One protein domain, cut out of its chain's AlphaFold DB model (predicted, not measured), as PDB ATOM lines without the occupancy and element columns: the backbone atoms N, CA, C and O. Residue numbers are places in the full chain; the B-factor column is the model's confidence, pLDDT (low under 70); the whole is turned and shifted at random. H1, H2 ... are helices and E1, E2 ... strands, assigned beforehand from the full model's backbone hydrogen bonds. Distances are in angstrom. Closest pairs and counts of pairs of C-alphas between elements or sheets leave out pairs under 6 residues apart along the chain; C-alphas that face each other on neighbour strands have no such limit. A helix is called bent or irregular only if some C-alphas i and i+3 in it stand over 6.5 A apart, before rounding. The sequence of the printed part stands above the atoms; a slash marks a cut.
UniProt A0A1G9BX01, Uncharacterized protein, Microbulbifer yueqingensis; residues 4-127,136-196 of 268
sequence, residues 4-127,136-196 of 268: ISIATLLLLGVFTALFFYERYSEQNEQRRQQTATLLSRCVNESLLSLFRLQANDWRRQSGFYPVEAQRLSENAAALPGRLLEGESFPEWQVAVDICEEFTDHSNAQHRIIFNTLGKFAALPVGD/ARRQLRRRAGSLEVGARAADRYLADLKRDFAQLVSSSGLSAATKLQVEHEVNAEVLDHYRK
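This is residues 4 to 127 and 136 to 196 of the 268 residues of an uncharacterized protein of Microbulbifer yueqingensis (UniProt A0A1G9BX01). A small, elongated helical bundle has one very long helix, H1, whose first part sticks out as a free arm, residues 4 to 27. The later part of H1 runs beside H2 and H3, the hairpin of H5 and H6 packs over H3 and H1, and H4 crosses the later part of H3 at the end away from the arm. The printed part has 185 residues with six named helices followed by one three-residue strand, in the order H1 H2 H3 H4 H5 H6 E1, and is mostly helix. It is loose, with a radius of gyration of the C-alphas of 23.2 A; the arm makes much of the length in spans of 99 by 25 by 25 A, and the body without it spans 62 by 25 by 25 A.

H1, residues 4 to 54, touches H3, residues 90 to 121, with residues 31 to 53 alone; they run the same way at a shallow tilt of 8 degrees, and the closest C-alphas, of Thr 35 and Trp 92, are 5.8 A apart. H2, residues 65 to 83, runs opposite ways to H1 at a shallow tilt of 14 degrees, closest at Cys 42 and Ala 76, 6.0 A between C-alphas. H1 and H2 form a hairpin, as do H2 and H3, whose closest C-alphas are Tyr 65 and Asn 115, 5.8 A. H3 is the hub, touching four helices. H4, residues 136 to 155, touches residues 109 to 120 of H3 at a steep tilt of 45 degrees, with the C-alphas of Ile 113 and Gly 150 4.0 A apart. H5, residues 157 to 171, touches H3 at a shallow tilt of 24 degrees, closest at Ile 98 and Leu 168, 6.3 A between C-alphas. H6, residues 176 to 189, touches H1 at a steep tilt of 44 degrees, with the C-alphas of Ala 36 and Val 182 4.3 A apart. H5 and H6, a hairpin, only just touch, with 3 pairs of C-alphas within 8 A. These five, H1, H2, H3, H5 and H6, are an up and down bundle, each running against the one before. Every O i to N i+4 pair is within hydrogen-bond range in H1, H4, H5 and H6, against 13 of 15 in H2 and 27 of 28 in H3.

H1 begins at C-alpha 4, (-5.642, -3.039, 49.112), and is 75.1 A long; H3 is 45.5 A, H4 28.3 A and H2 27.1 A. H2 is only just irregular, C-alphas 77 and 80 being 6.8 A apart, and H3 has a kink of 32 degrees near residue 111. E1, residues 194 to 196, pairs with no named strand and ends at C-alpha 196, (27.434, 41.553, 6.084).

The C-alphas of Ile 4 and Asp 127, the two farthest apart, are 98.7 A apart. Residues 128 to 135 are not printed, and C-alphas 127 and 136 are 10.7 A apart across the cut. Of the links printed whole, none is long. The mean pLDDT of the printed part is 92.0; residues 4 to 8 and 124 to 126 are under 70.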
ATOM      1  N   ILE A   4      -7.019  -2.989  49.631       55.88
ATOM      2  CA  ILE A   4      -5.642  -3.039  49.112       55.88
ATOM      3  C   ILE A   4      -5.651  -2.977  47.573       55.88
ATOM      4  O   ILE A   4      -4.831  -2.284  46.991       55.88
ATOM      5  N   SER A   5      -6.653  -3.564  46.909       58.56
ATOM      6  CA  SER A   5      -6.737  -3.621  45.441       58.56
ATOM      7  C   SER A   5      -6.928  -2.261  44.751       58.56
ATOM      8  O   SER A   5      -6.434  -2.083  43.646       58.56
ATOM      9  N   ILE A   6      -7.615  -1.297  45.380       65.31
ATOM     10  CA  ILE A   6      -7.874   0.030  44.780       65.31
ATOM     11  C   ILE A   6      -6.621   0.912  44.844       65.31
ATOM     12  O   ILE A   6      -6.301   1.600  43.879       65.31
ATOM     13  N   ALA A   7      -5.882   0.854  45.956       66.06
ATOM     14  CA  ALA A   7      -4.646   1.614  46.125       66.06
ATOM     15  C   ALA A   7      -3.552   1.146  45.150       66.06
ATOM     16  O   ALA A   7      -2.862   1.972  44.562       66.06
ATOM     17  N   THR A   8      -3.436  -0.167  44.922       69.62
ATOM     18  CA  THR A   8      -2.483  -0.724  43.949       69.62
ATOM     19  C   THR A   8      -2.861  -0.375  42.506       69.62
ATOM     20  O   THR A   8      -1.977  -0.064  41.715       69.62
ATOM     21  N   LEU A   9      -4.157  -0.353  42.164       71.69
ATOM     22  CA  LEU A   9      -4.649   0.076  40.844       71.69
ATOM     23  C   LEU A   9      -4.415   1.570  40.582       71.69
ATOM     24  O   LEU A   9      -4.026   1.936  39.477       71.69
ATOM     25  N   LEU A  10      -4.606   2.423  41.592       72.75
ATOM     26  CA  LEU A  10      -4.308   3.856  41.501       72.75
ATOM     27  C   LEU A  10      -2.810   4.113  41.318       72.75
ATOM     28  O   LEU A  10      -2.434   4.901  40.456       72.75
ATOM     29  N   LEU A  11      -1.957   3.415  42.074       74.56
ATOM     30  CA  LEU A  11      -0.504   3.485  41.904       74.56
ATOM     31  C   LEU A  11      -0.083   3.041  40.500       74.56
ATOM     32  O   LEU A  11       0.665   3.757  39.840       74.56
ATOM     33  N   LEU A  12      -0.607   1.914  40.010       72.56
ATOM     34  CA  LEU A  12      -0.310   1.429  38.660       72.56
ATOM     35  C   LEU A  12      -0.768   2.430  37.585       72.56
ATOM     36  O   LEU A  12      -0.013   2.711  36.660       72.56
ATOM     37  N   GLY A  13      -1.957   3.021  37.750       75.62
ATOM     38  CA  GLY A  13      -2.487   4.059  36.864       75.62
ATOM     39  C   GLY A  13      -1.594   5.301  36.800       75.62
ATOM     40  O   GLY A  13      -1.292   5.784  35.709       75.62
ATOM     41  N   VAL A  14      -1.100   5.773  37.950       77.75
ATOM     42  CA  VAL A  14      -0.157   6.903  38.028       77.75
ATOM     43  C   VAL A  14       1.166   6.570  37.333       77.75
ATOM     44  O   VAL A  14       1.636   7.374  36.533       77.75
ATOM     45  N   PHE A  15       1.734   5.380  37.558       74.50
ATOM     46  CA  PHE A  15       2.962   4.956  36.872       74.50
ATOM     47  C   PHE A  15       2.779   4.860  35.352       74.50
ATOM     48  O   PHE A  15       3.633   5.334  34.607       74.50
ATOM     49  N   THR A  16       1.656   4.314  34.874       74.19
ATOM     50  CA  THR A  16       1.371   4.262  33.431       74.19
ATOM     51  C   THR A  16       1.158   5.647  32.823       74.19
ATOM     52  O   THR A  16       1.624   5.894  31.714       74.19
ATOM     53  N   ALA A  17       0.506   6.565  33.546       71.94
ATOM     54  CA  ALA A  17       0.300   7.937  33.091       71.94
ATOM     55  C   ALA A  17       1.621   8.713  33.011       71.94
ATOM     56  O   ALA A  17       1.849   9.417  32.031       71.94
ATOM     57  N   LEU A  18       2.510   8.543  33.997       76.81
ATOM     58  CA  LEU A  18       3.844   9.148  33.997       76.81
ATOM     59  C   LEU A  18       4.710   8.609  32.855       76.81
ATOM     60  O   LEU A  18       5.281   9.397  32.111       76.81
ATOM     61  N   PHE A  19       4.737   7.290  32.659       77.31
ATOM     62  CA  PHE A  19       5.505   6.674  31.576       77.31
ATOM     63  C   PHE A  19       5.001   7.100  30.188       77.31
ATOM     64  O   PHE A  19       5.787   7.395  29.289       77.31
ATOM     65  N   PHE A  20       3.678   7.167  30.005       74.75
ATOM     66  CA  PHE A  20       3.091   7.637  28.750       74.75
ATOM     67  C   PHE A  20       3.383   9.123  28.510       74.75
ATOM     68  O   PHE A  20       3.675   9.512  27.382       74.75
ATOM     69  N   TYR A  21       3.347   9.944  29.564       82.38
ATOM     70  CA  TYR A  21       3.686  11.363  29.491       82.38
ATOM     71  C   TYR A  21       5.157  11.595  29.128       82.38
ATOM     72  O   TYR A  21       5.438  12.408  28.252       82.38
ATOM     73  N   GLU A  22       6.082  10.859  29.745       82.62
ATOM     74  CA  GLU A  22       7.519  10.941  29.458       82.62
ATOM     75  C   GLU A  22       7.807  10.579  27.999       82.62
ATOM     76  O   GLU A  22       8.359  11.389  27.256       82.62
ATOM     77  N   ARG A  23       7.294   9.434  27.533       80.94
ATOM     78  CA  ARG A  23       7.455   9.003  26.138       80.94
ATOM     79  C   ARG A  23       6.815   9.975  25.142       80.94
ATOM     80  O   ARG A  23       7.359  10.203  24.065       80.94
ATOM     81  N   TYR A  24       5.666  10.555  25.483       81.81
ATOM     82  CA  TYR A  24       5.020  11.583  24.665       81.81
ATOM     83  C   TYR A  24       5.844  12.879  24.620       81.81
ATOM     84  O   TYR A  24       5.956  13.509  23.568       81.81
ATOM     85  N   SER A  25       6.447  13.272  25.743       84.12
ATOM     86  CA  SER A  25       7.334  14.433  25.825       84.12
ATOM     87  C   SER A  25       8.585  14.243  24.967       84.12
ATOM     88  O   SER A  25       8.898  15.118  24.161       84.12
ATOM     89  N   GLU A  26       9.247  13.089  25.079       88.81
ATOM     90  CA  GLU A  26      10.429  12.736  24.280       88.81
ATOM     91  C   GLU A  26      10.127  12.739  22.777       88.81
ATOM     92  O   GLU A  26      10.859  13.348  21.999       88.81
ATOM     93  N   GLN A  27       9.015  12.126  22.356       88.69
ATOM     94  CA  GLN A  27       8.619  12.110  20.943       88.69
ATOM     95  C   GLN A  27       8.369  13.514  20.392       88.69
ATOM     96  O   GLN A  27       8.752  13.814  19.262       88.69
ATOM     97  N   ASN A  28       7.728  14.387  21.169       90.00
ATOM     98  CA  ASN A  28       7.495  15.759  20.734       90.00
ATOM     99  C   ASN A  28       8.790  16.571  20.681       90.00
ATOM    100  O   ASN A  28       8.928  17.401  19.790       90.00
ATOM    101  N   GLU A  29       9.736  16.329  21.589       92.19
ATOM    102  CA  GLU A  29      11.056  16.961  21.534       92.19
ATOM    103  C   GLU A  29      11.837  16.512  20.296       92.19
ATOM    104  O   GLU A  29      12.333  17.353  19.553       92.19
ATOM    105  N   GLN A  30      11.850  15.212  19.988       93.81
ATOM    106  CA  GLN A  30      12.490  14.705  18.771       93.81
ATOM    107  C   GLN A  30      11.862  15.309  17.504       93.81
ATOM    108  O   GLN A  30      12.581  15.742  16.605       93.81
ATOM    109  N   ARG A  31      10.527  15.408  17.441       95.00
ATOM    110  CA  ARG A  31       9.807  16.038  16.316       95.00
ATOM    111  C   ARG A  31      10.124  17.527  16.171       95.00
ATOM    112  O   ARG A  31      10.309  18.009  15.050       95.00
ATOM    113  N   ARG A  32      10.213  18.253  17.292       95.50
ATOM    114  CA  ARG A  32      10.648  19.657  17.318       95.50
ATOM    115  C   ARG A  32      12.066  19.798  16.788       95.50
ATOM    116  O   ARG A  32      12.294  20.627  15.911       95.50
ATOM    117  N   GLN A  33      12.983  18.962  17.269       95.94
ATOM    118  CA  GLN A  33      14.376  19.001  16.846       95.94
ATOM    119  C   GLN A  33      14.518  18.687  15.357       95.94
ATOM    120  O   GLN A  33      15.167  19.445  14.647       95.94
ATOM    121  N   GLN A  34      13.852  17.648  14.844       96.44
ATOM    122  CA  GLN A  34      13.861  17.337  13.409       96.44
ATOM    123  C   GLN A  34      13.353  18.518  12.571       96.44
ATOM    124  O   GLN A  34      13.979  18.885  11.577       96.44
ATOM    125  N   THR A  35      12.257  19.151  13.000       97.56
ATOM    126  CA  THR A  35      11.696  20.342  12.345       97.56
ATOM    127  C   THR A  35      12.699  21.500  12.319       97.56
ATOM    128  O   THR A  35      12.937  22.091  11.264       97.56
ATOM    129  N   ALA A  36      13.331  21.797  13.457       97.56
ATOM    130  CA  ALA A  36      14.351  22.835  13.568       97.56
ATOM    131  C   ALA A  36      15.578  22.535  12.700       97.56
ATOM    132  O   ALA A  36      16.036  23.402  11.954       97.56
ATOM    133  N   THR A  37      16.053  21.289  12.709       97.25
ATOM    134  CA  THR A  37      17.170  20.841  11.877       97.25
ATOM    135  C   THR A  37      16.855  20.967  10.385       97.25
ATOM    136  O   THR A  37      17.709  21.446   9.639       97.25
ATOM    137  N   LEU A  38      15.652  20.602   9.924       98.00
ATOM    138  CA  LEU A  38      15.261  20.780   8.519       98.00
ATOM    139  C   LEU A  38      15.349  22.252   8.101       98.00
ATOM    140  O   LEU A  38      15.985  22.568   7.093       98.00
ATOM    141  N   LEU A  39      14.747  23.151   8.882       98.38
ATOM    142  CA  LEU A  39      14.727  24.578   8.562       98.38
ATOM    143  C   LEU A  39      16.124  25.207   8.635       98.38
ATOM    144  O   LEU A  39      16.498  25.954   7.734       98.38
ATOM    145  N   SER A  40      16.930  24.835   9.628       97.88
ATOM    146  CA  SER A  40      18.340  25.232   9.730       97.88
ATOM    147  C   SER A  40      19.144  24.799   8.495       97.88
ATOM    148  O   SER A  40      19.798  25.618   7.843       97.88
ATOM    149  N   ARG A  41      19.019  23.532   8.071       97.62
ATOM    150  CA  ARG A  41      19.682  23.026   6.856       97.62
ATOM    151  C   ARG A  41      19.215  23.745   5.592       97.62
ATOM    152  O   ARG A  41      20.042  24.027   4.729       97.62
ATOM    153  N   CYS A  42      17.931  24.077   5.502       97.44
ATOM    154  CA  CYS A  42      17.364  24.824   4.383       97.44
ATOM    155  C   CYS A  42      17.964  26.236   4.274       97.44
ATOM    156  O   CYS A  42      18.446  26.635   3.213       97.44
ATOM    157  N   VAL A  43      18.029  26.962   5.398       97.88
ATOM    158  CA  VAL A  43      18.679  28.282   5.469       97.88
ATOM    159  C   VAL A  43      20.150  28.191   5.071       97.88
ATOM    160  O   VAL A  43      20.640  29.016   4.293       97.88
ATOM    161  N   ASN A  44      20.846  27.157   5.543       97.12
ATOM    162  CA  ASN A  44      22.237  26.925   5.190       97.12
ATOM    163  C   ASN A  44      22.430  26.647   3.687       97.12
ATOM    164  O   ASN A  44      23.348  27.204   3.092       97.12
ATOM    165  N   GLU A  45      21.573  25.856   3.032       97.50
ATOM    166  CA  GLU A  45      21.660  25.632   1.578       97.50
ATOM    167  C   GLU A  45      21.487  26.933   0.776       97.50
ATOM    168  O   GLU A  45      22.255  27.178  -0.163       97.50
ATOM    169  N   SER A  46      20.558  27.809   1.172       96.88
ATOM    170  CA  SER A  46      20.389  29.128   0.542       96.88
ATOM    171  C   SER A  46      21.623  30.021   0.698       96.88
ATOM    172  O   SER A  46      22.010  30.714  -0.248       96.88
ATOM    173  N   LEU A  47      22.281  29.995   1.860       97.19
ATOM    174  CA  LEU A  47      23.534  30.724   2.086       97.19
ATOM    175  C   LEU A  47      24.698  30.118   1.297       97.19
ATOM    176  O   LEU A  47      25.456  30.845   0.661       97.19
ATOM    177  N   LEU A  48      24.813  28.793   1.253       97.06
ATOM    178  CA  LEU A  48      25.806  28.123   0.415       97.06
ATOM    179  C   LEU A  48      25.606  28.452  -1.071       97.06
ATOM    180  O   LEU A  48      26.584  28.565  -1.811       97.06
ATOM    181  N   SER A  49      24.358  28.611  -1.519       98.31
ATOM    182  CA  SER A  49      24.052  29.076  -2.874       98.31
ATOM    183  C   SER A  49      24.541  30.506  -3.113       98.31
ATOM    184  O   SER A  49      25.265  30.765  -4.078       98.31
ATOM    185  N   LEU A  50      24.277  31.419  -2.171       98.06
ATOM    186  CA  LEU A  50      24.824  32.776  -2.210       98.06
ATOM    187  C   LEU A  50      26.356  32.774  -2.347       98.06
ATOM    188  O   LEU A  50      26.885  33.473  -3.212       98.06
ATOM    189  N   PHE A  51      27.076  31.994  -1.537       97.88
ATOM    190  CA  PHE A  51      28.541  31.963  -1.590       97.88
ATOM    191  C   PHE A  51      29.070  31.451  -2.932       97.88
ATOM    192  O   PHE A  51      30.048  31.994  -3.450       97.88
ATOM    193  N   ARG A  52      28.405  30.466  -3.549       98.31
ATOM    194  CA  ARG A  52      28.743  30.019  -4.912       98.31
ATOM    195  C   ARG A  52      28.533  31.135  -5.938       98.31
ATOM    196  O   ARG A  52      29.378  31.322  -6.811       98.31
ATOM    197  N   LEU A  53      27.452  31.907  -5.817       98.50
ATOM    198  CA  LEU A  53      27.179  33.061  -6.683       98.50
ATOM    199  C   LEU A  53      28.195  34.199  -6.481       98.50
ATOM    200  O   LEU A  53      28.634  34.802  -7.461       98.50
ATOM    201  N   GLN A  54      28.604  34.475  -5.239       97.62
ATOM    202  CA  GLN A  54      29.652  35.453  -4.913       97.62
ATOM    203  C   GLN A  54      31.020  35.039  -5.472       97.62
ATOM    204  O   GLN A  54      31.765  35.886  -5.956       97.62
ATOM    205  N   ALA A  55      31.342  33.744  -5.432       97.12
ATOM    206  CA  ALA A  55      32.610  33.207  -5.923       97.12
ATOM    207  C   ALA A  55      32.695  33.118  -7.461       97.12
ATOM    208  O   ALA A  55      33.763  32.828  -8.002       97.12
ATOM    209  N   ASN A  56      31.588  33.344  -8.175       97.56
ATOM    210  CA  ASN A  56      31.549  33.235  -9.627       97.56
ATOM    211  C   ASN A  56      32.314  34.375 -10.325       97.56
ATOM    212  O   ASN A  56      32.105  35.557 -10.045       97.56
ATOM    213  N   ASP A  57      33.113  34.030 -11.338       95.25
ATOM    214  CA  ASP A  57      33.639  35.010 -12.289       95.25
ATOM    215  C   ASP A  57      32.538  35.367 -13.297       95.25
ATOM    216  O   ASP A  57      32.369  34.729 -14.340       95.25
ATOM    217  N   TRP A  58      31.783  36.419 -12.987       94.06
ATOM    218  CA  TRP A  58      30.642  36.868 -13.789       94.06
ATOM    219  C   TRP A  58      30.999  37.293 -15.213       94.06
ATOM    220  O   TRP A  58      30.121  37.291 -16.078       94.06
ATOM    221  N   ARG A  59      32.266  37.620 -15.490       90.25
ATOM    222  CA  ARG A  59      32.727  37.938 -16.847       90.25
ATOM    223  C   ARG A  59      32.933  36.684 -17.679       90.25
ATOM    224  O   ARG A  59      32.634  36.697 -18.869       90.25
ATOM    225  N   ARG A  60      33.418  35.606 -17.065       92.94
ATOM    226  CA  ARG A  60      33.612  34.316 -17.743       92.94
ATOM    227  C   ARG A  60      32.337  33.485 -17.794       92.94
ATOM    228  O   ARG A  60      32.095  32.799 -18.782       92.94
ATOM    229  N   GLN A  61      31.523  33.546 -16.745       95.25
ATOM    230  CA  GLN A  61      30.337  32.716 -16.558       95.25
ATOM    231  C   GLN A  61      29.113  33.578 -16.230       95.25
ATOM    232  O   GLN A  61      28.449  33.430 -15.204       95.25
ATOM    233  N   SER A  62      28.772  34.488 -17.141       94.38
ATOM    234  CA  SER A  62      27.626  35.396 -16.997       94.38
ATOM    235  C   SER A  62      26.268  34.681 -16.910       94.38
ATOM    236  O   SER A  62      25.278  35.272 -16.483       94.38
ATOM    237  N   GLY A  63      26.203  33.420 -17.342       95.25
ATOM    238  CA  GLY A  63      25.012  32.568 -17.317       95.25
ATOM    239  C   GLY A  63      24.958  31.577 -16.151       95.25
ATOM    240  O   GLY A  63      24.224  30.605 -16.257       95.25
ATOM    241  N   PHE A  64      25.737  31.772 -15.081       97.50
ATOM    242  CA  PHE A  64      25.831  30.801 -13.982       97.50
ATOM    243  C   PHE A  64      24.570  30.727 -13.100       97.50
ATOM    244  O   PHE A  64      24.204  29.650 -12.640       97.50
ATOM    245  N   TYR A  65      23.856  31.845 -12.912       97.56
ATOM    246  CA  TYR A  65      22.700  31.916 -12.004       97.56
ATOM    247  C   TYR A  65      21.643  30.805 -12.207       97.56
ATOM    248  O   TYR A  65      21.284  30.176 -11.218       97.56
ATOM    249  N   PRO A  66      21.136  30.518 -13.426       97.94
ATOM    250  CA  PRO A  66      20.113  29.485 -13.607       97.94
ATOM    251  C   PRO A  66      20.569  28.082 -13.190       97.94
ATOM    252  O   PRO A  66      19.754  27.306 -12.705       97.94
ATOM    253  N   VAL A  67      21.859  27.767 -13.357       98.12
ATOM    254  CA  VAL A  67      22.439  26.483 -12.932       98.12
ATOM    255  C   VAL A  67      22.404  26.378 -11.412       98.12
ATOM    256  O   VAL A  67      21.976  25.373 -10.855       98.12
ATOM    257  N   GLU A  68      22.816  27.448 -10.743       98.44
ATOM    258  CA  GLU A  68      22.873  27.504  -9.289       98.44
ATOM    259  C   GLU A  68      21.482  27.530  -8.640       98.44
ATOM    260  O   GLU A  68      21.264  26.860  -7.633       98.44
ATOM    261  N   ALA A  69      20.517  28.221  -9.253       98.44
ATOM    262  CA  ALA A  69      19.132  28.242  -8.794       98.44
ATOM    263  C   ALA A  69      18.486  26.850  -8.843       98.44
ATOM    264  O   ALA A  69      17.843  26.429  -7.882       98.44
ATOM    265  N   GLN A  70      18.714  26.111  -9.936       98.50
ATOM    266  CA  GLN A  70      18.263  24.727 -10.070       98.50
ATOM    267  C   GLN A  70      18.903  23.835  -9.000       98.50
ATOM    268  O   GLN A  70      18.210  23.075  -8.327       98.50
ATOM    269  N   ARG A  71      20.218  23.974  -8.798       98.50
ATOM    270  CA  ARG A  71      20.973  23.217  -7.793       98.50
ATOM    271  C   ARG A  71      20.452  23.463  -6.374       98.50
ATOM    272  O   ARG A  71      20.354  22.519  -5.595       98.50
ATOM    273  N   LEU A  72      20.128  24.714  -6.033       98.56
ATOM    274  CA  LEU A  72      19.527  25.066  -4.746       98.56
ATOM    275  C   LEU A  72      18.161  24.381  -4.571       98.56
ATOM    276  O   LEU A  72      17.954  23.714  -3.559       98.56
ATOM    277  N   SER A  73      17.272  24.476  -5.564       98.38
ATOM    278  CA  SER A  73      15.949  23.837  -5.516       98.38
ATOM    279  C   SER A  73      16.030  22.315  -5.372       98.38
ATOM    280  O   SER A  73      15.322  21.737  -4.551       98.38
ATOM    281  N   GLU A  74      16.923  21.655  -6.113       98.12
ATOM    282  CA  GLU A  74      17.133  20.203  -6.018       98.12
ATOM    283  C   GLU A  74      17.678  19.781  -4.650       98.12
ATOM    284  O   GLU A  74      17.210  18.804  -4.061       98.12
ATOM    285  N   ASN A  75      18.656  20.525  -4.124       97.75
ATOM    286  CA  ASN A  75      19.219  20.258  -2.806       97.75
ATOM    287  C   ASN A  75      18.168  20.409  -1.706       97.75
ATOM    288  O   ASN A  75      18.047  19.511  -0.873       97.75
ATOM    289  N   ALA A  76      17.405  21.507  -1.723       97.38
ATOM    290  CA  ALA A  76      16.361  21.783  -0.744       97.38
ATOM    291  C   ALA A  76      15.248  20.725  -0.787       97.38
ATOM    292  O   ALA A  76      14.899  20.166   0.250       97.38
ATOM    293  N   ALA A  77      14.775  20.350  -1.982       97.19
ATOM    294  CA  ALA A  77      13.749  19.319  -2.158       97.19
ATOM    295  C   ALA A  77      14.192  17.926  -1.673       97.19
ATOM    296  O   ALA A  77      13.365  17.102  -1.283       97.19
ATOM    297  N   ALA A  78      15.499  17.645  -1.671       97.38
ATOM    298  CA  ALA A  78      16.044  16.388  -1.167       97.38
ATOM    299  C   ALA A  78      16.233  16.362   0.362       97.38
ATOM    300  O   ALA A  78      16.381  15.272   0.922       97.38
ATOM    301  N   LEU A  79      16.253  17.516   1.047       96.94
ATOM    302  CA  LEU A  79      16.490  17.586   2.496       96.94
ATOM    303  C   LEU A  79      15.461  16.792   3.312       96.94
ATOM    304  O   LEU A  79      15.897  16.014   4.166       96.94
ATOM    305  N   PRO A  80      14.138  16.893   3.059       96.75
ATOM    306  CA  PRO A  80      13.162  16.197   3.886       96.75
ATOM    307  C   PRO A  80      13.370  14.677   3.895       96.75
ATOM    308  O   PRO A  80      13.385  14.051   4.952       96.75
ATOM    309  N   GLY A  81      13.627  14.083   2.727       94.88
ATOM    310  CA  GLY A  81      13.861  12.641   2.605       94.88
ATOM    311  C   GLY A  81      15.174  12.157   3.231       94.88
ATOM    312  O   GLY A  81      15.313  10.968   3.497       94.88
ATOM    313  N   ARG A  82      16.143  13.053   3.464       95.00
ATOM    314  CA  ARG A  82      17.431  12.722   4.099       95.00
ATOM    315  C   ARG A  82      17.415  12.879   5.619       95.00
ATOM    316  O   ARG A  82      18.272  12.296   6.272       95.00
ATOM    317  N   LEU A  83      16.512  13.702   6.151       93.69
ATOM    318  CA  LEU A  83      16.526  14.132   7.554       93.69
ATOM    319  C   LEU A  83      15.393  13.542   8.398       93.69
ATOM    320  O   LEU A  83      15.549  13.450   9.612       93.69
ATOM    321  N   LEU A  84      14.259  13.169   7.796       94.38
ATOM    322  CA  LEU A  84      13.152  12.589   8.552       94.38
ATOM    323  C   LEU A  84      13.523  11.194   9.066       94.38
ATOM    324  O   LEU A  84      13.764  10.280   8.277       94.38
ATOM    325  N   GLU A  85      13.480  11.003  10.382       90.75
ATOM    326  CA  GLU A  85      13.531   9.673  10.987       90.75
ATOM    327  C   GLU A  85      12.117   9.263  11.410       90.75
ATOM    328  O   GLU A  85      11.498   9.921  12.247       90.75
ATOM    329  N   GLY A  86      11.615   8.158  10.856       89.69
ATOM    330  CA  GLY A  86      10.285   7.629  11.165       89.69
ATOM    331  C   GLY A  86       9.182   8.137  10.232       89.69
ATOM    332  O   GLY A  86       9.415   8.406   9.054       89.69
ATOM    333  N   GLU A  87       7.952   8.190  10.745       91.38
ATOM    334  CA  GLU A  87       6.773   8.618   9.984       91.38
ATOM    335  C   GLU A  87       6.632  10.144   9.962       91.38
ATOM    336  O   GLU A  87       6.951  10.835  10.932       91.38
ATOM    337  N   SER A  88       6.093  10.664   8.857       93.75
ATOM    338  CA  SER A  88       5.768  12.086   8.724       93.75
ATOM    339  C   SER A  88       4.718  12.518   9.756       93.75
ATOM    340  O   SER A  88       3.826  11.752  10.127       93.75
ATOM    341  N   PHE A  89       4.807  13.768  10.207       95.25
ATOM    342  CA  PHE A  89       3.905  14.371  11.188       95.25
ATOM    343  C   PHE A  89       3.487  15.787  10.754       95.25
ATOM    344  O   PHE A  89       4.146  16.387   9.910       95.25
ATOM    345  N   PRO A  90       2.400  16.364  11.304       96.06
ATOM    346  CA  PRO A  90       1.852  17.624  10.794       96.06
ATOM    347  C   PRO A  90       2.848  18.791  10.759       96.06
ATOM    348  O   PRO A  90       2.959  19.467   9.741       96.06
ATOM    349  N   GLU A  91       3.616  19.003  11.833       96.75
ATOM    350  CA  GLU A  91       4.626  20.073  11.866       96.75
ATOM    351  C   GLU A  91       5.788  19.833  10.894       96.75
ATOM    352  O   GLU A  91       6.356  20.797  10.388       96.75
ATOM    353  N   TRP A  92       6.096  18.573  10.572       97.94
ATOM    354  CA  TRP A  92       7.089  18.246   9.555       97.94
ATOM    355  C   TRP A  92       6.657  18.754   8.186       97.94
ATOM    356  O   TRP A  92       7.442  19.404   7.507       97.94
ATOM    357  N   GLN A  93       5.399  18.518   7.799       97.81
ATOM    358  CA  GLN A  93       4.894  19.009   6.518       97.81
ATOM    359  C   GLN A  93       4.915  20.540   6.463       97.81
ATOM    360  O   GLN A  93       5.371  21.102   5.476       97.81
ATOM    361  N   VAL A  94       4.536  21.213   7.554       98.19
ATOM    362  CA  VAL A  94       4.643  22.679   7.650       98.19
ATOM    363  C   VAL A  94       6.092  23.147   7.461       98.19
ATOM    364  O   VAL A  94       6.337  24.154   6.806       98.19
ATOM    365  N   ALA A  95       7.068  22.424   8.010       98.31
ATOM    366  CA  ALA A  95       8.484  22.743   7.846       98.31
ATOM    367  C   ALA A  95       8.996  22.496   6.417       98.31
ATOM    368  O   ALA A  95       9.816  23.269   5.922       98.31
ATOM    369  N   VAL A  96       8.497  21.455   5.744       98.44
ATOM    370  CA  VAL A  96       8.756  21.219   4.316       98.44
ATOM    371  C   VAL A  96       8.237  22.392   3.487       98.44
ATOM    372  O   VAL A  96       9.002  22.944   2.699       98.44
ATOM    373  N   ASP A  97       7.001  22.827   3.735       98.44
ATOM    374  CA  ASP A  97       6.374  23.940   3.015       98.44
ATOM    375  C   ASP A  97       7.147  25.259   3.241       98.44
ATOM    376  O   ASP A  97       7.451  25.978   2.291       98.44
ATOM    377  N   ILE A  98       7.558  25.546   4.489       98.56
ATOM    378  CA  ILE A  98       8.422  26.702   4.801       98.56
ATOM    379  C   ILE A  98       9.746  26.613   4.038       98.56
ATOM    380  O   ILE A  98      10.225  27.628   3.534       98.56
ATOM    381  N   CYS A  99      10.374  25.434   3.981       98.44
ATOM    382  CA  CYS A  99      11.649  25.279   3.287       98.44
ATOM    383  C   CYS A  99      11.507  25.509   1.776       98.44
ATOM    384  O   CYS A  99      12.351  26.187   1.187       98.44
ATOM    385  N   GLU A 100      10.440  25.006   1.155       98.38
ATOM    386  CA  GLU A 100      10.139  25.257  -0.257       98.38
ATOM    387  C   GLU A 100       9.940  26.757  -0.523       98.38
ATOM    388  O   GLU A 100      10.654  27.341  -1.342       98.38
ATOM    389  N   GLU A 101       9.069  27.418   0.243       98.38
ATOM    390  CA  GLU A 101       8.788  28.847   0.075       98.38
ATOM    391  C   GLU A 101      10.030  29.718   0.340       98.38
ATOM    392  O   GLU A 101      10.326  30.663  -0.397       98.38
ATOM    393  N   PHE A 102      10.828  29.373   1.354       98.44
ATOM    394  CA  PHE A 102      12.082  30.064   1.645       98.44
ATOM    395  C   PHE A 102      13.125  29.885   0.531       98.44
ATOM    396  O   PHE A 102      13.859  30.826   0.200       98.44
ATOM    397  N   THR A 103      13.192  28.696  -0.068       98.50
ATOM    398  CA  THR A 103      14.060  28.400  -1.218       98.50
ATOM    399  C   THR A 103      13.659  29.254  -2.420       98.50
ATOM    400  O   THR A 103      14.520  29.863  -3.061       98.50
ATOM    401  N   ASP A 104      12.359  29.384  -2.683       98.38
ATOM    402  CA  ASP A 104      11.828  30.231  -3.750       98.38
ATOM    403  C   ASP A 104      12.123  31.718  -3.520       98.38
ATOM    404  O   ASP A 104      12.578  32.413  -4.439       98.38
ATOM    405  N   HIS A 105      11.948  32.208  -2.290       98.06
ATOM    406  CA  HIS A 105      12.330  33.570  -1.911       98.06
ATOM    407  C   HIS A 105      13.834  33.812  -2.093       98.06
ATOM    408  O   HIS A 105      14.234  34.812  -2.701       98.06
ATOM    409  N   SER A 106      14.668  32.859  -1.669       98.12
ATOM    410  CA  SER A 106      16.124  32.915  -1.842       98.12
ATOM    411  C   SER A 106      16.501  32.986  -3.326       98.12
ATOM    412  O   SER A 106      17.226  33.889  -3.750       98.12
ATOM    413  N   ASN A 107      15.923  32.113  -4.155       98.38
ATOM    414  CA  ASN A 107      16.122  32.108  -5.604       98.38
ATOM    415  C   ASN A 107      15.650  33.407  -6.269       98.38
ATOM    416  O   ASN A 107      16.302  33.904  -7.196       98.38
ATOM    417  N   ALA A 108      14.536  33.984  -5.814       97.94
ATOM    418  CA  ALA A 108      14.036  35.260  -6.306       97.94
ATOM    419  C   ALA A 108      14.996  36.411  -5.971       97.94
ATOM    420  O   ALA A 108      15.271  37.249  -6.838       97.94
ATOM    421  N   GLN A 109      15.555  36.426  -4.760       97.62
ATOM    422  CA  GLN A 109      16.551  37.408  -4.342       97.62
ATOM    423  C   GLN A 109      17.861  37.242  -5.127       97.62
ATOM    424  O   GLN A 109      18.369  38.212  -5.700       97.62
ATOM    425  N   HIS A 110      18.362  36.008  -5.266       98.31
ATOM    426  CA  HIS A 110      19.529  35.686  -6.094       98.31
ATOM    427  C   HIS A 110      19.327  36.094  -7.550       98.31
ATOM    428  O   HIS A 110      20.244  36.619  -8.177       98.31
ATOM    429  N   ARG A 111      18.115  35.947  -8.092       97.81
ATOM    430  CA  ARG A 111      17.774  36.432  -9.434       97.81
ATOM    431  C   ARG A 111      17.925  37.943  -9.541       97.81
ATOM    432  O   ARG A 111      18.487  38.437 -10.513       97.81
ATOM    433  N   ILE A 112      17.381  38.685  -8.579       97.69
ATOM    434  CA  ILE A 112      17.420  40.153  -8.586       97.69
ATOM    435  C   ILE A 112      18.872  40.643  -8.551       97.69
ATOM    436  O   ILE A 112      19.213  41.582  -9.270       97.69
ATOM    437  N   ILE A 113      19.727  39.971  -7.783       98.12
ATOM    438  CA  ILE A 113      21.138  40.319  -7.596       98.12
ATOM    439  C   ILE A 113      22.000  39.823  -8.769       98.12
ATOM    440  O   ILE A 113      22.586  40.608  -9.509       98.12
ATOM    441  N   PHE A 114      22.060  38.512  -8.975       98.00
ATOM    442  CA  PHE A 114      23.092  37.871  -9.786       98.00
ATOM    443  C   PHE A 114      22.681  37.621 -11.238       98.00
ATOM    444  O   PHE A 114      23.523  37.688 -12.129       98.00
ATOM    445  N   ASN A 115      21.393  37.412 -11.541       95.56
ATOM    446  CA  ASN A 115      20.953  37.352 -12.946       95.56
ATOM    447  C   ASN A 115      21.088  38.725 -13.619       95.56
ATOM    448  O   ASN A 115      21.398  38.815 -14.807       95.56
ATOM    449  N   THR A 116      20.827  39.808 -12.881       94.62
ATOM    450  CA  THR A 116      21.013  41.169 -13.401       94.62
ATOM    451  C   THR A 116      22.497  41.469 -13.602       94.62
ATOM    452  O   THR A 116      22.857  41.968 -14.670       94.62
ATOM    453  N   LEU A 117      23.353  41.063 -12.655       96.06
ATOM    454  CA  LEU A 117      24.807  41.143 -12.784       96.06
ATOM    455  C   LEU A 117      25.319  40.354 -13.991       96.06
ATOM    456  O   LEU A 117      26.018  40.918 -14.826       96.06
ATOM    457  N   GLY A 118      24.916  39.092 -14.148       95.12
ATOM    458  CA  GLY A 118      25.291  38.260 -15.289       95.12
ATOM    459  C   GLY A 118      24.847  38.856 -16.627       95.12
ATOM    460  O   GLY A 118      25.643  38.997 -17.554       95.12
ATOM    461  N   LYS A 119      23.598  39.330 -16.728       91.62
ATOM    462  CA  LYS A 119      23.107  40.032 -17.931       91.62
ATOM    463  C   LYS A 119      23.893  41.302 -18.244       91.62
ATOM    464  O   LYS A 119      23.980  41.677 -19.414       91.62
ATOM    465  N   PHE A 120      24.395  41.997 -17.232       90.06
ATOM    466  CA  PHE A 120      25.247  43.162 -17.429       90.06
ATOM    467  C   PHE A 120      26.661  42.748 -17.855       90.06
ATOM    468  O   PHE A 120      27.156  43.261 -18.850       90.06
ATOM    469  N   ALA A 121      27.252  41.756 -17.186       90.69
ATOM    470  CA  ALA A 121      28.589  41.231 -17.458       90.69
ATOM    471  C   ALA A 121      28.738  40.618 -18.859       90.69
ATOM    472  O   ALA A 121      29.811  40.698 -19.450       90.69
ATOM    473  N   ALA A 122      27.655  40.053 -19.407       87.06
ATOM    474  CA  ALA A 122      27.603  39.515 -20.768       87.06
ATOM    475  C   ALA A 122      27.768  40.585 -21.865       87.06
ATOM    476  O   ALA A 122      27.950  40.241 -23.033       87.06
ATOM    477  N   LEU A 123      27.655  41.874 -21.526       78.56
ATOM    478  CA  LEU A 123      27.970  42.967 -22.439       78.56
ATOM    479  C   LEU A 123      29.394  43.450 -22.157       78.56
ATOM    480  O   LEU A 123      29.694  43.786 -21.008       78.56
ATOM    481  N   PRO A 124      30.261  43.559 -23.175       67.50
ATOM    482  CA  PRO A 124      31.530  44.235 -22.993       67.50
ATOM    483  C   PRO A 124      31.245  45.706 -22.680       67.50
ATOM    484  O   PRO A 124      30.596  46.417 -23.455       67.50
ATOM    485  N   VAL A 125      31.701  46.170 -21.521       68.31
ATOM    486  CA  VAL A 125      31.636  47.587 -21.175       68.31
ATOM    487  C   VAL A 125      32.565  48.337 -22.137       68.31
ATOM    488  O   VAL A 125      33.736  47.991 -22.260       68.31
ATOM    489  N   GLY A 126      32.027  49.309 -22.880       62.25
ATOM    490  CA  GLY A 126      32.751  49.979 -23.966       62.25
ATOM    491  C   GLY A 126      32.589  49.331 -25.348       62.25
ATOM    492  O   GLY A 126      33.281  49.732 -26.284       62.25
ATOM    493  N   ASP A 127      31.679  48.357 -25.527       70.75
ATOM    494  CA  ASP A 127      31.313  47.904 -26.874       70.75
ATOM    495  C   ASP A 127      30.512  48.988 -27.609       70.75
ATOM    496  O   ASP A 127      29.291  49.128 -27.480       70.75
ATOM    497  N   ALA A 136      19.493  49.040 -28.521       70.31
ATOM    498  CA  ALA A 136      20.632  48.665 -27.679       70.31
ATOM    499  C   ALA A 136      20.851  49.674 -26.536       70.31
ATOM    500  O   ALA A 136      21.004  49.287 -25.376       70.31
ATOM    501  N   ARG A 137      20.691  50.973 -26.815       71.44
ATOM    502  CA  ARG A 137      20.759  52.046 -25.801       71.44
ATOM    503  C   ARG A 137      19.710  51.919 -24.700       71.44
ATOM    504  O   ARG A 137      20.017  51.994 -23.510       71.44
ATOM    505  N   ARG A 138      18.445  51.709 -25.088       77.69
ATOM    506  CA  ARG A 138      17.349  51.481 -24.129       77.69
ATOM    507  C   ARG A 138      17.586  50.218 -23.313       77.69
ATOM    508  O   ARG A 138      17.286  50.198 -22.122       77.69
ATOM    509  N   GLN A 139      18.122  49.177 -23.941       79.88
ATOM    510  CA  GLN A 139      18.439  47.930 -23.267       79.88
ATOM    511  C   GLN A 139      19.539  48.118 -22.220       79.88
ATOM    512  O   GLN A 139      19.378  47.631 -21.104       79.88
ATOM    513  N   LEU A 140      20.598  48.865 -22.532       78.69
ATOM    514  CA  LEU A 140      21.655  49.171 -21.577       78.69
ATOM    515  C   LEU A 140      21.130  49.975 -20.382       78.69
ATOM    516  O   LEU A 140      21.352  49.566 -19.247       78.69
ATOM    517  N   ARG A 141      20.392  51.074 -20.615       81.00
ATOM    518  CA  ARG A 141      19.807  51.876 -19.520       81.00
ATOM    519  C   ARG A 141      18.924  51.026 -18.608       81.00
ATOM    520  O   ARG A 141      19.017  51.138 -17.391       81.00
ATOM    521  N   ARG A 142      18.113  50.136 -19.191       85.56
ATOM    522  CA  ARG A 142      17.299  49.176 -18.431       85.56
ATOM    523  C   ARG A 142      18.163  48.220 -17.614       85.56
ATOM    524  O   ARG A 142      17.884  48.052 -16.437       85.56
ATOM    525  N   ARG A 143      19.206  47.624 -18.202       87.69
ATOM    526  CA  ARG A 143      20.109  46.701 -17.493       87.69
ATOM    527  C   ARG A 143      20.854  47.394 -16.355       87.69
ATOM    528  O   ARG A 143      20.891  46.840 -15.266       87.69
ATOM    529  N   ALA A 144      21.377  48.599 -16.584       87.75
ATOM    530  CA  ALA A 144      22.020  49.400 -15.547       87.75
ATOM    531  C   ALA A 144      21.040  49.699 -14.403       87.75
ATOM    532  O   ALA A 144      21.354  49.406 -13.259       87.75
ATOM    533  N   GLY A 145      19.823  50.168 -14.707       90.00
ATOM    534  CA  GLY A 145      18.792  50.396 -13.687       90.00
ATOM    535  C   GLY A 145      18.376  49.121 -12.941       90.00
ATOM    536  O   GLY A 145      18.222  49.137 -11.724       90.00
ATOM    537  N   SER A 146      18.248  47.983 -13.631       92.38
ATOM    538  CA  SER A 146      18.008  46.689 -12.974       92.38
ATOM    539  C   SER A 146      19.162  46.283 -12.057       92.38
ATOM    540  O   SER A 146      18.917  45.721 -10.993       92.38
ATOM    541  N   LEU A 147      20.404  46.582 -12.440       95.31
ATOM    542  CA  LEU A 147      21.576  46.278 -11.630       95.31
ATOM    543  C   LEU A 147      21.686  47.183 -10.403       95.31
ATOM    544  O   LEU A 147      22.165  46.732  -9.374       95.31
ATOM    545  N   GLU A 148      21.174  48.414 -10.449       96.62
ATOM    546  CA  GLU A 148      21.044  49.258  -9.251       96.62
ATOM    547  C   GLU A 148      20.064  48.670  -8.235       96.62
ATOM    548  O   GLU A 148      20.311  48.722  -7.030       96.62
ATOM    549  N   VAL A 149      18.955  48.093  -8.710       96.94
ATOM    550  CA  VAL A 149      18.015  47.365  -7.845       96.94
ATOM    551  C   VAL A 149      18.704  46.138  -7.246       96.94
ATOM    552  O   VAL A 149      18.655  45.953  -6.030       96.94
ATOM    553  N   GLY A 150      19.411  45.360  -8.074       97.75
ATOM    554  CA  GLY A 150      20.238  44.236  -7.625       97.75
ATOM    555  C   GLY A 150      21.286  44.648  -6.591       97.75
ATOM    556  O   GLY A 150      21.445  43.984  -5.573       97.75
ATOM    557  N   ALA A 151      21.928  45.797  -6.787       98.06
ATOM    558  CA  ALA A 151      22.965  46.304  -5.903       98.06
ATOM    559  C   ALA A 151      22.425  46.660  -4.515       98.06
ATOM    560  O   ALA A 151      23.068  46.385  -3.504       98.06
ATOM    561  N   ARG A 152      21.231  47.259  -4.459       98.25
ATOM    562  CA  ARG A 152      20.545  47.573  -3.198       98.25
ATOM    563  C   ARG A 152      20.031  46.319  -2.495       98.25
ATOM    564  O   ARG A 152      20.011  46.294  -1.270       98.25
ATOM    565  N   ALA A 153      19.607  45.309  -3.254       97.94
ATOM    566  CA  ALA A 153      19.214  44.015  -2.700       97.94
ATOM    567  C   ALA A 153      20.423  43.275  -2.103       97.94
ATOM    568  O   ALA A 153      20.321  42.748  -1.002       97.94
ATOM    569  N   ALA A 154      21.579  43.307  -2.773       98.19
ATOM    570  CA  ALA A 154      22.826  42.755  -2.250       98.19
ATOM    571  C   ALA A 154      23.245  43.432  -0.936       98.19
ATOM    572  O   ALA A 154      23.532  42.758   0.048       98.19
ATOM    573  N   ASP A 155      23.185  44.765  -0.879       98.00
ATOM    574  CA  ASP A 155      23.554  45.544   0.310       98.00
ATOM    575  C   ASP A 155      22.729  45.201   1.569       98.00
ATOM    576  O   ASP A 155      23.215  45.344   2.697       98.00
ATOM    577  N   ARG A 156      21.488  44.738   1.375       96.81
ATOM    578  CA  ARG A 156      20.558  44.345   2.444       96.81
ATOM    579  C   ARG A 156      20.375  42.836   2.579       96.81
ATOM    580  O   ARG A 156      19.547  42.422   3.384       96.81
ATOM    581  N   TYR A 157      21.137  42.026   1.842       97.56
ATOM    582  CA  TYR A 157      20.838  40.607   1.646       97.56
ATOM    583  C   TYR A 157      20.577  39.854   2.957       97.56
ATOM    584  O   TYR A 157      19.512  39.266   3.117       97.56
ATOM    585  N   LEU A 158      21.501  39.938   3.923       95.69
ATOM    586  CA  LEU A 158      21.384  39.232   5.204       95.69
ATOM    587  C   LEU A 158      20.171  39.698   6.026       95.69
ATOM    588  O   LEU A 158      19.525  38.890   6.687       95.69
ATOM    589  N   ALA A 159      19.860  40.995   5.991       96.12
ATOM    590  CA  ALA A 159      18.712  41.543   6.706       96.12
ATOM    591  C   ALA A 159      17.388  41.099   6.066       96.12
ATOM    592  O   ALA A 159      16.456  40.735   6.780       96.12
ATOM    593  N   ASP A 160      17.325  41.099   4.732       96.62
ATOM    594  CA  ASP A 160      16.173  40.610   3.976       96.62
ATOM    595  C   ASP A 160      15.969  39.101   4.220       96.62
ATOM    596  O   ASP A 160      14.874  38.701   4.593       96.62
ATOM    597  N   LEU A 161      17.034  38.291   4.172       96.00
ATOM    598  CA  LEU A 161      16.987  36.851   4.456       96.00
ATOM    599  C   LEU A 161      16.478  36.545   5.874       96.00
ATOM    600  O   LEU A 161      15.594  35.707   6.046       96.00
ATOM    601  N   LYS A 162      17.005  37.249   6.888       95.94
ATOM    602  CA  LYS A 162      16.565  37.117   8.289       95.94
ATOM    603  C   LYS A 162      15.081  37.432   8.447       95.94
ATOM    604  O   LYS A 162      14.354  36.681   9.095       95.94
ATOM    605  N   ARG A 163      14.633  38.540   7.851       96.62
ATOM    606  CA  ARG A 163      13.232  38.967   7.904       96.62
ATOM    607  C   ARG A 163      12.321  37.957   7.214       96.62
ATOM    608  O   ARG A 163      11.307  37.583   7.794       96.62
ATOM    609  N   ASP A 164      12.672  37.537   6.005       96.25
ATOM    610  CA  ASP A 164      11.830  36.662   5.193       96.25
ATOM    611  C   ASP A 164      11.680  35.289   5.877       96.25
ATOM    612  O   ASP A 164      10.562  34.793   6.012       96.25
ATOM    613  N   PHE A 165      12.765  34.732   6.434       97.38
ATOM    614  CA  PHE A 165      12.697  33.504   7.237       97.38
ATOM    615  C   PHE A 165      11.827  33.667   8.492       97.38
ATOM    616  O   PHE A 165      10.917  32.870   8.733       97.38
ATOM    617  N   ALA A 166      12.056  34.722   9.282       97.19
ATOM    618  CA  ALA A 166      11.280  34.982  10.494       97.19
ATOM    619  C   ALA A 166       9.783  35.173  10.193       97.19
ATOM    620  O   ALA A 166       8.923  34.736  10.963       97.19
ATOM    621  N   GLN A 167       9.445  35.792   9.061       97.50
ATOM    622  CA  GLN A 167       8.063  35.966   8.630       97.50
ATOM    623  C   GLN A 167       7.400  34.631   8.260       97.50
ATOM    624  O   GLN A 167       6.271  34.385   8.692       97.50
ATOM    625  N   LEU A 168       8.098  33.744   7.545       97.94
ATOM    626  CA  LEU A 168       7.594  32.401   7.236       97.94
ATOM    627  C   LEU A 168       7.353  31.586   8.511       97.94
ATOM    628  O   LEU A 168       6.259  31.066   8.727       97.94
ATOM    629  N   VAL A 169       8.329  31.550   9.422       97.88
ATOM    630  CA  VAL A 169       8.193  30.814  10.688       97.88
ATOM    631  C   VAL A 169       7.075  31.395  11.551       97.88
ATOM    632  O   VAL A 169       6.235  30.647  12.051       97.88
ATOM    633  N   SER A 170       7.008  32.718  11.718       96.94
ATOM    634  CA  SER A 170       6.010  33.353  12.592       96.94
ATOM    635  C   SER A 170       4.575  33.167  12.094       96.94
ATOM    636  O   SER A 170       3.691  32.891  12.912       96.94
ATOM    637  N   SER A 171       4.348  33.240  10.779       96.56
ATOM    638  CA  SER A 171       3.026  33.068  10.157       96.56
ATOM    639  C   SER A 171       2.601  31.605   9.959       96.56
ATOM    640  O   SER A 171       1.426  31.344   9.707       96.56
ATOM    641  N   SER A 172       3.519  30.651  10.136       97.38
ATOM    642  CA  SER A 172       3.250  29.219   9.966       97.38
ATOM    643  C   SER A 172       2.341  28.602  11.040       97.38
ATOM    644  O   SER A 172       2.157  29.145  12.137       97.38
ATOM    645  N   GLY A 173       1.855  27.391  10.746       96.69
ATOM    646  CA  GLY A 173       1.101  26.532  11.666       96.69
ATOM    647  C   GLY A 173       1.933  25.783  12.720       96.69
ATOM    648  O   GLY A 173       1.377  24.930  13.406       96.69
ATOM    649  N   LEU A 174       3.237  26.062  12.857       97.44
ATOM    650  CA  LEU A 174       4.084  25.444  13.888       97.44
ATOM    651  C   LEU A 174       3.629  25.836  15.304       97.44
ATOM    652  O   LEU A 174       3.179  26.966  15.534       97.44
ATOM    653  N   SER A 175       3.789  24.943  16.285       97.56
ATOM    654  CA  SER A 175       3.549  25.301  17.685       97.56
ATOM    655  C   SER A 175       4.542  26.359  18.185       97.56
ATOM    656  O   SER A 175       5.648  26.508  17.663       97.56
ATOM    657  N   ALA A 176       4.171  27.095  19.237       97.12
ATOM    658  CA  ALA A 176       5.035  28.124  19.820       97.12
ATOM    659  C   ALA A 176       6.386  27.564  20.305       97.12
ATOM    660  O   ALA A 176       7.416  28.203  20.113       97.12
ATOM    661  N   ALA A 177       6.388  26.356  20.882       95.56
ATOM    662  CA  ALA A 177       7.613  25.685  21.314       95.56
ATOM    663  C   ALA A 177       8.519  25.345  20.120       95.56
ATOM    664  O   ALA A 177       9.721  25.586  20.175       95.56
ATOM    665  N   THR A 178       7.943  24.854  19.019       97.38
ATOM    666  CA  THR A 178       8.692  24.568  17.791       97.38
ATOM    667  C   THR A 178       9.252  25.842  17.168       97.38
ATOM    668  O   THR A 178      10.412  25.856  16.780       97.38
ATOM    669  N   LYS A 179       8.480  26.938  17.120       98.38
ATOM    670  CA  LYS A 179       8.960  28.234  16.605       98.38
ATOM    671  C   LYS A 179      10.178  28.743  17.379       98.38
ATOM    672  O   LYS A 179      11.146  29.159  16.753       98.38
ATOM    673  N   LEU A 180      10.151  28.653  18.711       96.31
ATOM    674  CA  LEU A 180      11.289  29.026  19.560       96.31
ATOM    675  C   LEU A 180      12.515  28.140  19.296       96.31
ATOM    676  O   LEU A 180      13.619  28.661  19.165       96.31
ATOM    677  N   GLN A 181      12.322  26.822  19.171       96.44
ATOM    678  CA  GLN A 181      13.417  25.896  18.863       96.44
ATOM    679  C   GLN A 181      14.024  26.174  17.482       96.44
ATOM    680  O   GLN A 181      15.241  26.209  17.340       96.44
ATOM    681  N   VAL A 182      13.186  26.421  16.472       98.00
ATOM    682  CA  VAL A 182      13.612  26.787  15.112       98.00
ATOM    683  C   VAL A 182      14.417  28.083  15.127       98.00
ATOM    684  O   VAL A 182      15.480  28.144  14.519       98.00
ATOM    685  N   GLU A 183      13.927  29.115  15.814       96.62
ATOM    686  CA  GLU A 183      14.626  30.397  15.921       96.62
ATOM    687  C   GLU A 183      15.990  30.236  16.599       96.62
ATOM    688  O   GLU A 183      16.983  30.774  16.109       96.62
ATOM    689  N   HIS A 184      16.059  29.468  17.688       95.50
ATOM    690  CA  HIS A 184      17.316  29.177  18.368       95.50
ATOM    691  C   HIS A 184      18.294  28.425  17.456       95.50
ATOM    692  O   HIS A 184      19.406  28.899  17.239       95.50
ATOM    693  N   GLU A 185      17.874  27.293  16.884       95.94
ATOM    694  CA  GLU A 185      18.717  26.438  16.040       95.94
ATOM    695  C   GLU A 185      19.228  27.188  14.804       95.94
ATOM    696  O   GLU A 185      20.407  27.125  14.473       95.94
ATOM    697  N   VAL A 186      18.363  27.934  14.114       96.56
ATOM    698  CA  VAL A 186      18.741  28.661  12.893       96.56
ATOM    699  C   VAL A 186      19.722  29.788  13.199       96.56
ATOM    700  O   VAL A 186      20.637  30.026  12.410       96.56
ATOM    701  N   ASN A 187      19.563  30.490  14.322       94.38
ATOM    702  CA  ASN A 187      20.530  31.512  14.708       94.38
ATOM    703  C   ASN A 187      21.860  30.878  15.127       94.38
ATOM    704  O   ASN A 187      22.881  31.186  14.514       94.38
ATOM    705  N   ALA A 188      21.824  29.946  16.081       93.88
ATOM    706  CA  ALA A 188      23.017  29.359  16.678       93.88
ATOM    707  C   ALA A 188      23.849  28.533  15.684       93.88
ATOM    708  O   ALA A 188      25.066  28.668  15.658       93.88
ATOM    709  N   GLU A 189      23.207  27.713  14.847       93.50
ATOM    710  CA  GLU A 189      23.906  26.785  13.943       93.50
ATOM    711  C   GLU A 189      24.202  27.390  12.566       93.50
ATOM    712  O   GLU A 189      24.984  26.834  11.791       93.50
ATOM    713  N   VAL A 190      23.550  28.505  12.216       94.69
ATOM    714  CA  VAL A 190      23.667  29.089  10.874       94.69
ATOM    715  C   VAL A 190      23.923  30.584  10.943       94.69
ATOM    716  O   VAL A 190      25.021  31.023  10.619       94.69
ATOM    717  N   LEU A 191      22.934  31.396  11.313       94.00
ATOM    718  CA  LEU A 191      22.968  32.835  11.034       94.00
ATOM    719  C   LEU A 191      23.997  33.618  11.856       94.00
ATOM    720  O   LEU A 191      24.450  34.662  11.379       94.00
ATOM    721  N   ASP A 192      24.381  33.138  13.037       94.25
ATOM    722  CA  ASP A 192      25.394  33.776  13.884       94.25
ATOM    723  C   ASP A 192      26.813  33.601  13.324       94.25
ATOM    724  O   ASP A 192      27.684  34.442  13.558       94.25
ATOM    725  N   HIS A 193      27.030  32.588  12.480       94.12
ATOM    726  CA  HIS A 193      28.292  32.378  11.769       94.12
ATOM    727  C   HIS A 193      28.486  33.309  10.570       94.12
ATOM    728  O   HIS A 193      29.526  33.252   9.916       94.12
ATOM    729  N   TYR A 194      27.520  34.175  10.256       94.38
ATOM    730  CA  TYR A 194      27.597  35.042   9.087       94.38
ATOM    731  C   TYR A 194      27.396  36.513   9.427       94.38
ATOM    732  O   TYR A 194      26.694  36.893  10.364       94.38
ATOM    733  N   ARG A 195      28.006  37.379   8.619       94.44
ATOM    734  CA  ARG A 195      27.836  38.832   8.704       94.44
ATOM    735  C   ARG A 195      27.761  39.461   7.319       94.44
ATOM    736  O   ARG A 195      28.115  38.851   6.308       94.44
ATOM    737  N   LYS A 196      27.307  40.715   7.280       94.50
ATOM    738  CA  LYS A 196      27.434  41.553   6.084       94.50
ATOM    739  C   LYS A 196      28.921  41.709   5.754       94.50
ATOM    740  O   LYS A 196      29.697  42.049   6.648       94.50
TER     741      LYS A 196